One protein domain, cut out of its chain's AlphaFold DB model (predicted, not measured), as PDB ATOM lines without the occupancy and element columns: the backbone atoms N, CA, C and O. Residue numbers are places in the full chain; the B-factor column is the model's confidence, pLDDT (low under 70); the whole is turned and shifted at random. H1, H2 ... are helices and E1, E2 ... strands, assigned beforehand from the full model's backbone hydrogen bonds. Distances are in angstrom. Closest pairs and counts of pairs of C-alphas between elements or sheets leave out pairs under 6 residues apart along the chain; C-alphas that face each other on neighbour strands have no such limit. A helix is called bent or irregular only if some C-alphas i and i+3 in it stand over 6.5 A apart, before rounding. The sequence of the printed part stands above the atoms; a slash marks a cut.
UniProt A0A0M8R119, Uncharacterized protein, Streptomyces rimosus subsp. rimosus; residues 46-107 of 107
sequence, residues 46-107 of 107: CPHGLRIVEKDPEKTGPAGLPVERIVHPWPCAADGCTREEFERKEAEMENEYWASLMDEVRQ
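This is residues 46 to 107 of the 107 residues of an uncharacterized protein of Streptomyces rimosus subsp. rimosus (UniProt A0A0M8R119). A strand hairpin, E1 and E2, and one long helix, H1, make the two arms of an open L or V, and the loop of residues 71 to 82 lies at the corner between them. Most of the helix sticks out: residues 88 to 107 stand free, and the outer part of E1 turns sharply where the strand bends at residue 57. The printed part has 62 residues with two named strands and one named helix, in the order E1, E2, H1; the sheet is E1 - E2, antiparallel, and the class is mixed, helices and strands. The whole is loose, with a radius of gyration of the C-alphas of 15.2 A, and flat in outline, spanning 44 by 35 by 16 A.

Begin with the sheet, where E1, residues 53 to 60, and E2, residues 66 to 70, form a hairpin over a tight link of 5 residues. They are antiparallel neighbours, with 128 degrees between their N-to-C directions. Look at Val 53 and Ile 70, whose C-alphas face each other at 4.4 A; near the other end, the C-alphas of Thr 60 and Pro 66 face each other at 5.2 A. The N of Glu 54 and the O of Arg 69 are within hydrogen-bond range at 2.9 A, and so are the N of Asp 56 and the O of Val 67 at 2.8 A. E1 bends by 86 degrees at Pro 57. From E2 a long link of 12 residues leads to H1, residues 83 to 104, which is apart from E1. In H1 every O i to N i+4 pair is within hydrogen-bond range.

Find C-alpha 53 at (98.187, -53.339, -207.665), where E1 begins; the strand is 14.8 A from first to last C-alpha and ends at residue 60. E2 begins at C-alpha 66, at (100.527, -60.247, -217.004), and spans 13.3 A to residue 70. Go on to C-alpha 83 at (90.215, -51.718, -200.522); from there H1 runs 31.5 A to C-alpha 104 at (78.028, -42.531, -228.135), and it is not bent.

The C-alphas of Ala 77 and Gln 107 are the two farthest apart, at 45.1 A. Without the stretch that stands free, the body has 42 residues and spans 38 by 16 by 15 A. The printed part has no cut, and it ends at residue 107, the chain's last residue. The mean pLDDT of the printed part is 71.6. Look for values under 70 in 24 residues, among them residues 46 to 50, 64 to 66, 92 to 98 and 104 to 107.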
ATOM      1  N   CYS A  46      96.890 -45.511-204.564       66.75
ATOM      2  CA  CYS A  46      95.947 -44.861-203.671       66.75
ATOM      3  C   CYS A  46      96.185 -43.333-203.619       66.75
ATOM      4  O   CYS A  46      97.267 -42.865-203.986       66.75
ATOM      5  N   PRO A  47      95.237 -42.535-203.084       62.44
ATOM      6  CA  PRO A  47      95.391 -41.081-202.943       62.44
ATOM      7  C   PRO A  47      96.626 -40.635-202.137       62.44
ATOM      8  O   PRO A  47      97.056 -39.490-202.253       62.44
ATOM      9  N   HIS A  48      97.196 -41.534-201.330       61.56
ATOM     10  CA  HIS A  48      98.399 -41.308-200.524       61.56
ATOM     11  C   HIS A  48      99.703 -41.716-201.237       61.56
ATOM     12  O   HIS A  48     100.771 -41.664-200.632       61.56
ATOM     13  N   GLY A  49      99.636 -42.128-202.509       63.69
ATOM     14  CA  GLY A  49     100.804 -42.457-203.335       63.69
ATOM     15  C   GLY A  49     101.346 -43.877-203.162       63.69
ATOM     16  O   GLY A  49     102.424 -44.181-203.668       63.69
ATOM     17  N   LEU A  50     100.624 -44.762-202.466       65.56
ATOM     18  CA  LEU A  50     101.011 -46.167-202.331       65.56
ATOM     19  C   LEU A  50     100.440 -46.987-203.483       65.56
ATOM     20  O   LEU A  50      99.256 -46.883-203.799       65.56
ATOM     21  N   ARG A  51     101.289 -47.804-204.106       73.25
ATOM     22  CA  ARG A  51     100.899 -48.707-205.192       73.25
ATOM     23  C   ARG A  51      99.999 -49.806-204.638       73.25
ATOM     24  O   ARG A  51     100.409 -50.505-203.719       73.25
ATOM     25  N   ILE A  52      98.809 -49.962-205.210       76.75
ATOM     26  CA  ILE A  52      97.766 -50.880-204.718       76.75
ATOM     27  C   ILE A  52      97.547 -52.098-205.617       76.75
ATOM     28  O   ILE A  52      96.805 -52.994-205.229       76.75
ATOM     29  N   VAL A  53      98.221 -52.171-206.769       76.88
ATOM     30  CA  VAL A  53      98.187 -53.339-207.665       76.88
ATOM     31  C   VAL A  53      99.581 -53.888-207.953       76.88
ATOM     32  O   VAL A  53     100.547 -53.141-208.121       76.88
ATOM     33  N   GLU A  54      99.687 -55.205-208.041       77.06
ATOM     34  CA  GLU A  54     100.880 -55.945-208.452       77.06
ATOM     35  C   GLU A  54     100.547 -56.897-209.601       77.06
ATOM     36  O   GLU A  54      99.379 -57.162-209.877       77.06
ATOM     37  N   LYS A  55     101.571 -57.433-210.270       79.25
ATOM     38  CA  LYS A  55     101.349 -58.534-211.211       79.25
ATOM     39  C   LYS A  55     100.844 -59.742-210.434       79.25
ATOM     40  O   LYS A  55     101.469 -60.126-209.451       79.25
ATOM     41  N   ASP A  56      99.756 -60.335-210.899       77.94
ATOM     42  CA  ASP A  56      99.229 -61.582-210.376       77.94
ATOM     43  C   ASP A  56     100.150 -62.733-210.816       77.94
ATOM     44  O   ASP A  56     100.210 -63.049-212.006       77.94
ATOM     45  N   PRO A  57     100.908 -63.359-209.898       77.06
ATOM     46  CA  PRO A  57     101.757 -64.492-210.246       77.06
ATOM     47  C   PRO A  57     100.941 -65.751-210.577       77.06
ATOM     48  O   PRO A  57     101.488 -66.691-211.147       77.06
ATOM     49  N   GLU A  58      99.653 -65.787-210.226       80.75
ATOM     50  CA  GLU A  58      98.771 -66.946-210.384       80.75
ATOM     51  C   GLU A  58      97.868 -66.828-211.617       80.75
ATOM     52  O   GLU A  58      97.270 -67.819-212.044       80.75
ATOM     53  N   LYS A  59      97.780 -65.637-212.223       75.06
ATOM     54  CA  LYS A  59      96.971 -65.391-213.420       75.06
ATOM     55  C   LYS A  59      97.795 -64.805-214.548       75.06
ATOM     56  O   LYS A  59      98.458 -63.782-214.425       75.06
ATOM     57  N   THR A  60      97.672 -65.436-215.705       76.19
ATOM     58  CA  THR A  60      98.160 -64.895-216.969       76.19
ATOM     59  C   THR A  60      96.963 -64.654-217.873       76.19
ATOM     60  O   THR A  60      96.087 -65.507-218.007       76.19
ATOM     61  N   GLY A  61      96.904 -63.460-218.442       74.69
ATOM     62  CA  GLY A  61      95.828 -63.010-219.299       74.69
ATOM     63  C   GLY A  61      95.897 -63.667-220.674       74.69
ATOM     64  O   GLY A  61      96.847 -64.396-220.992       74.69
ATOM     65  N   PRO A  62      94.898 -63.399-221.527       58.81
ATOM     66  CA  PRO A  62      94.947 -63.828-222.914       58.81
ATOM     67  C   PRO A  62      96.246 -63.332-223.573       58.81
ATOM     68  O   PRO A  62      96.726 -62.236-223.292       58.81
ATOM     69  N   ALA A  63      96.835 -64.178-224.420       71.44
ATOM     70  CA  ALA A  63      98.130 -63.951-225.073       71.44
ATOM     71  C   ALA A  63      99.367 -63.899-224.149       71.44
ATOM     72  O   ALA A  63     100.416 -63.414-224.565       71.44
ATOM     73  N   GLY A  64      99.294 -64.429-222.922       65.31
ATOM     74  CA  GLY A  64     100.473 -64.494-222.047       65.31
ATOM     75  C   GLY A  64     100.780 -63.176-221.329       65.31
ATOM     76  O   GLY A  64     101.857 -63.023-220.752       65.31
ATOM     77  N   LEU A  65      99.859 -62.210-221.383       65.88
ATOM     78  CA  LEU A  65     100.040 -60.902-220.768       65.88
ATOM     79  C   LEU A  65      99.877 -60.994-219.242       65.88
ATOM     80  O   LEU A  65      99.008 -61.725-218.764       65.88
ATOM     81  N   PRO A  66     100.690 -60.274-218.452       65.00
ATOM     82  CA  PRO A  66     100.527 -60.247-217.004       65.00
ATOM     83  C   PRO A  66      99.173 -59.631-216.637       65.00
ATOM     84  O   PRO A  66      98.818 -58.570-217.144       65.00
ATOM     85  N   VAL A  67      98.432 -60.298-215.754       74.94
ATOM     86  CA  VAL A  67      97.215 -59.744-215.141       74.94
ATOM     87  C   VAL A  67      97.626 -58.994-213.884       74.94
ATOM     88  O   VAL A  67      98.568 -59.400-213.207       74.94
ATOM     89  N   GLU A  68      96.957 -57.892-213.571       78.56
ATOM     90  CA  GLU A  68      97.174 -57.164-212.323       78.56
ATOM     91  C   GLU A  68      96.175 -57.628-211.253       78.56
ATOM     92  O   GLU A  68      95.021 -57.938-211.553       78.56
ATOM     93  N   ARG A  69      96.615 -57.680-209.993       76.25
ATOM     94  CA  ARG A  69      95.768 -57.938-208.822       76.25
ATOM     95  C   ARG A  69      95.994 -56.887-207.749       76.25
ATOM     96  O   ARG A  69      97.086 -56.336-207.637       76.25
ATOM     97  N   ILE A  70      94.981 -56.663-206.917       81.31
ATOM     98  CA  ILE A  70      95.108 -55.819-205.727       81.31
ATOM     99  C   ILE A  70      96.071 -56.475-204.725       81.31
ATOM    100  O   ILE A  70      95.945 -57.661-204.415       81.31
ATOM    101  N   VAL A  71      97.013 -55.689-204.200       76.75
ATOM    102  CA  VAL A  71      97.990 -56.122-203.190       76.75
ATOM    103  C   VAL A  71      97.288 -56.430-201.861       76.75
ATOM    104  O   VAL A  71      96.477 -55.636-201.379       76.75
ATOM    105  N   HIS A  72      97.631 -57.565-201.241       73.44
ATOM    106  CA  HIS A  72      97.166 -57.941-199.904       73.44
ATOM    107  C   HIS A  72      98.348 -58.322-198.988       73.44
ATOM    108  O   HIS A  72      99.157 -59.164-199.382       73.44
ATOM    109  N   PRO A  73      98.440 -57.793-197.749       78.12
ATOM    110  CA  PRO A  73      97.521 -56.845-197.110       78.12
ATOM    111  C   PRO A  73      97.531 -55.466-197.785       78.12
ATOM    112  O   PRO A  73      98.492 -55.111-198.465       78.12
ATOM    113  N   TRP A  74      96.447 -54.704-197.617       79.81
ATOM    114  CA  TRP A  74      96.305 -53.390-198.246       79.81
ATOM    115  C   TRP A  74      97.452 -52.457-197.811       79.81
ATOM    116  O   TRP A  74      97.699 -52.323-196.610       79.81
ATOM    117  N   PRO A  75      98.169 -51.815-198.749       72.50
ATOM    118  CA  PRO A  75      99.447 -51.178-198.437       72.50
ATOM    119  C   PRO A  75      99.298 -49.853-197.680       72.50
ATOM    120  O   PRO A  75     100.250 -49.415-197.038       72.50
ATOM    121  N   CYS A  76      98.130 -49.200-197.742       73.88
ATOM    122  CA  CYS A  76      97.889 -47.906-197.107       73.88
ATOM    123  C   CYS A  76      97.046 -48.034-195.835       73.88
ATOM    124  O   CYS A  76      95.883 -48.401-195.900       73.88
ATOM    125  N   ALA A  77      97.604 -47.665-194.683       78.56
ATOM    126  CA  ALA A  77      96.892 -47.696-193.400       78.56
ATOM    127  C   ALA A  77      96.205 -46.363-193.033       78.56
ATOM    128  O   ALA A  77      95.772 -46.196-191.897       78.56
ATOM    129  N   ALA A  78      96.156 -45.393-193.950       74.94
ATOM    130  CA  ALA A  78      95.507 -44.110-193.693       74.94
ATOM    131  C   ALA A  78      93.977 -44.255-193.677       74.94
ATOM    132  O   ALA A  78      93.411 -44.999-194.481       74.94
ATOM    133  N   ASP A  79      93.314 -43.500-192.804       71.88
ATOM    134  CA  ASP A  79      91.856 -43.519-192.676       71.88
ATOM    135  C   ASP A  79      91.165 -43.186-194.008       71.88
ATOM    136  O   ASP A  79      91.553 -42.266-194.731       71.88
ATOM    137  N   GLY A  80      90.146 -43.976-194.359       69.75
ATOM    138  CA  GLY A  80      89.421 -43.860-195.630       69.75
ATOM    139  C   GLY A  80      90.172 -44.402-196.851       69.75
ATOM    140  O   GLY A  80      89.632 -44.406-197.953       69.75
ATOM    141  N   CYS A  81      91.401 -44.895-196.686       73.12
ATOM    142  CA  CYS A  81      92.150 -45.550-197.749       73.12
ATOM    143  C   CYS A  81      92.025 -47.065-197.623       73.12
ATOM    144  O   CYS A  81      92.979 -47.740-197.251       73.12
ATOM    145  N   THR A  82      90.839 -47.595-197.913       80.44
ATOM    146  CA  THR A  82      90.553 -49.032-197.844       80.44
ATOM    147  C   THR A  82      90.384 -49.628-199.235       80.44
ATOM    148  O   THR A  82      90.136 -48.924-200.216       80.44
ATOM    149  N   ARG A  83      90.496 -50.956-199.306       79.69
ATOM    150  CA  ARG A  83      90.215 -51.718-200.522       79.69
ATOM    151  C   ARG A  83      88.796 -51.480-201.037       79.69
ATOM    152  O   ARG A  83      88.613 -51.246-202.221       79.69
ATOM    153  N   GLU A  84      87.827 -51.501-200.130       81.50
ATOM    154  CA  GLU A  84      86.410 -51.308-200.445       81.50
ATOM    155  C   GLU A  84      86.148 -49.935-201.086       81.50
ATOM    156  O   GLU A  84      85.451 -49.839-202.093       81.50
ATOM    157  N   GLU A  85      86.769 -48.875-200.562       74.81
ATOM    158  CA  GLU A  85      86.637 -47.520-201.111       74.81
ATOM    159  C   GLU A  85      87.248 -47.400-202.516       74.81
ATOM    160  O   GLU A  85      86.729 -46.678-203.367       74.81
ATOM    161  N   PHE A  86      88.356 -48.103-202.761       76.88
ATOM    162  CA  PHE A  86      88.982 -48.152-204.079       76.88
ATOM    163  C   PHE A  86      88.117 -48.913-205.087       76.88
ATOM    164  O   PHE A  86      87.835 -48.383-206.157       76.88
ATOM    165  N   GLU A  87      87.646 -50.108-204.726       77.56
ATOM    166  CA  GLU A  87      86.778 -50.922-205.585       77.56
ATOM    167  C   GLU A  87      85.471 -50.186-205.921       77.56
ATOM    168  O   GLU A  87      85.014 -50.249-207.061       77.56
ATOM    169  N   ARG A  88      84.907 -49.413-204.978       75.25
ATOM    170  CA  ARG A  88      83.729 -48.576-205.251       75.25
ATOM    171  C   ARG A  88      84.008 -47.514-206.317       75.25
ATOM    172  O   ARG A  88      83.204 -47.353-207.227       75.25
ATOM    173  N   LYS A  89      85.139 -46.809-206.225       70.06
ATOM    174  CA  LYS A  89      85.507 -45.758-207.192       70.06
ATOM    175  C   LYS A  89      85.833 -46.312-208.572       70.06
ATOM    176  O   LYS A  89      85.458 -45.700-209.563       70.06
ATOM    177  N   GLU A  90      86.507 -47.456-208.640       68.38
ATOM    178  CA  GLU A  90      86.748 -48.148-209.910       68.38
ATOM    179  C   GLU A  90      85.422 -48.533-210.572       68.38
ATOM    180  O   GLU A  90      85.228 -48.246-211.747       68.38
ATOM    181  N   ALA A  91      84.478 -49.090-209.807       71.00
ATOM    182  CA  ALA A  91      83.154 -49.425-210.321       71.00
ATOM    183  C   ALA A  91      82.360 -48.183-210.771       71.00
ATOM    184  O   ALA A  91      81.665 -48.237-211.783       71.00
ATOM    185  N   GLU A  92      82.465 -47.060-210.049       66.19
ATOM    186  CA  GLU A  92      81.869 -45.777-210.452       66.19
ATOM    187  C   GLU A  92      82.458 -45.286-211.787       66.19
ATOM    188  O   GLU A  92      81.697 -44.996-212.709       66.19
ATOM    189  N   MET A  93      83.788 -45.272-211.933       62.41
ATOM    190  CA  MET A  93      84.464 -44.858-213.173       62.41
ATOM    191  C   MET A  93      84.182 -45.805-214.343       62.41
ATOM    192  O   MET A  93      83.962 -45.352-215.463       62.41
ATOM    193  N   GLU A  94      84.166 -47.116-214.100       64.50
ATOM    194  CA  GLU A  94      83.807 -48.113-215.105       64.50
ATOM    195  C   GLU A  94      82.360 -47.907-215.572       64.50
ATOM    196  O   GLU A  94      82.088 -47.905-216.772       64.50
ATOM    197  N   ASN A  95      81.431 -47.666-214.647       68.19
ATOM    198  CA  ASN A  95      80.041 -47.383-214.985       68.19
ATOM    199  C   ASN A  95      79.895 -46.071-215.774       68.19
ATOM    200  O   ASN A  95      79.153 -46.038-216.752       68.19
ATOM    201  N   GLU A  96      80.616 -45.009-215.403       65.94
ATOM    202  CA  GLU A  96      80.662 -43.755-216.169       65.94
ATOM    203  C   GLU A  96      81.222 -43.968-217.582       65.94
ATOM    204  O   GLU A  96      80.647 -43.478-218.557       65.94
ATOM    205  N   TYR A  97      82.297 -44.749-217.709       64.31
ATOM    206  CA  TYR A  97      82.894 -45.109-218.992       64.31
ATOM    207  C   TYR A  97      81.903 -45.874-219.878       64.31
ATOM    208  O   TYR A  97      81.660 -45.478-221.019       64.31
ATOM    209  N   TRP A  98      81.267 -46.926-219.352       68.56
ATOM    210  CA  TRP A  98      80.261 -47.693-220.092       68.56
ATOM    211  C   TRP A  98      79.018 -46.864-220.423       68.56
ATOM    212  O   TRP A  98      78.466 -47.018-221.513       68.56
ATOM    213  N   ALA A  99      78.587 -45.970-219.532       72.94
ATOM    214  CA  ALA A  99      77.474 -45.063-219.789       72.94
ATOM    215  C   ALA A  99      77.792 -44.094-220.936       72.94
ATOM    216  O   ALA A  99      76.968 -43.939-221.836       72.94
ATOM    217  N   SER A 100      78.993 -43.506-220.949       69.94
ATOM    218  CA  SER A 100      79.462 -42.647-222.044       69.94
ATOM    219  C   SER A 100      79.514 -43.405-223.371       69.94
ATOM    220  O   SER A 100      79.062 -42.900-224.393       69.94
ATOM    221  N   LEU A 101      80.036 -44.631-223.358       69.62
ATOM    222  CA  LEU A 101      80.198 -45.448-224.560       69.62
ATOM    223  C   LEU A 101      78.836 -45.897-225.126       69.62
ATOM    224  O   LEU A 101      78.640 -45.928-226.339       69.62
ATOM    225  N   MET A 102      77.862 -46.184-224.258       72.38
ATOM    226  CA  MET A 102      76.483 -46.496-224.658       72.38
ATOM    227  C   MET A 102      75.709 -45.274-225.167       72.38
ATOM    228  O   MET A 102      74.791 -45.443-225.970       72.38
ATOM    229  N   ASP A 103      76.053 -44.066-224.712       71.25
ATOM    230  CA  ASP A 103      75.489 -42.820-225.241       71.25
ATOM    231  C   ASP A 103      76.050 -42.511-226.638       71.25
ATOM    232  O   ASP A 103      75.285 -42.214-227.552       71.25
ATOM    233  N   GLU A 104      77.357 -42.705-226.839       63.88
ATOM    234  CA  GLU A 104      78.028 -42.531-228.135       63.88
ATOM    235  C   GLU A 104      77.522 -43.522-229.198       63.88
ATOM    236  O   GLU A 104      77.297 -43.137-230.338       63.88
ATOM    237  N   VAL A 105      77.258 -44.781-228.828       66.62
ATOM    238  CA  VAL A 105      76.694 -45.802-229.741       66.62
ATOM    239  C   VAL A 105      75.217 -45.545-230.085       66.62
ATOM    240  O   VAL A 105      74.698 -46.104-231.054       66.62
ATOM    241  N   ARG A 106      74.508 -44.741-229.285       59.12
ATOM    242  CA  ARG A 106      73.088 -44.425-229.497       59.12
ATOM    243  C   ARG A 106      72.877 -43.183-230.383       59.12
ATOM    244  O   ARG A 106      71.739 -42.969-230.810       59.12
ATOM    245  N   GLN A 107      73.923 -42.399-230.657       50.53
ATOM    246  CA  GLN A 107      73.903 -41.290-231.627       50.53
ATOM    247  C   GLN A 107      74.196 -41.776-233.051       50.53
ATOM    248  O   GLN A 107      73.617 -41.171-233.984       50.53
TER     249      GLN A 107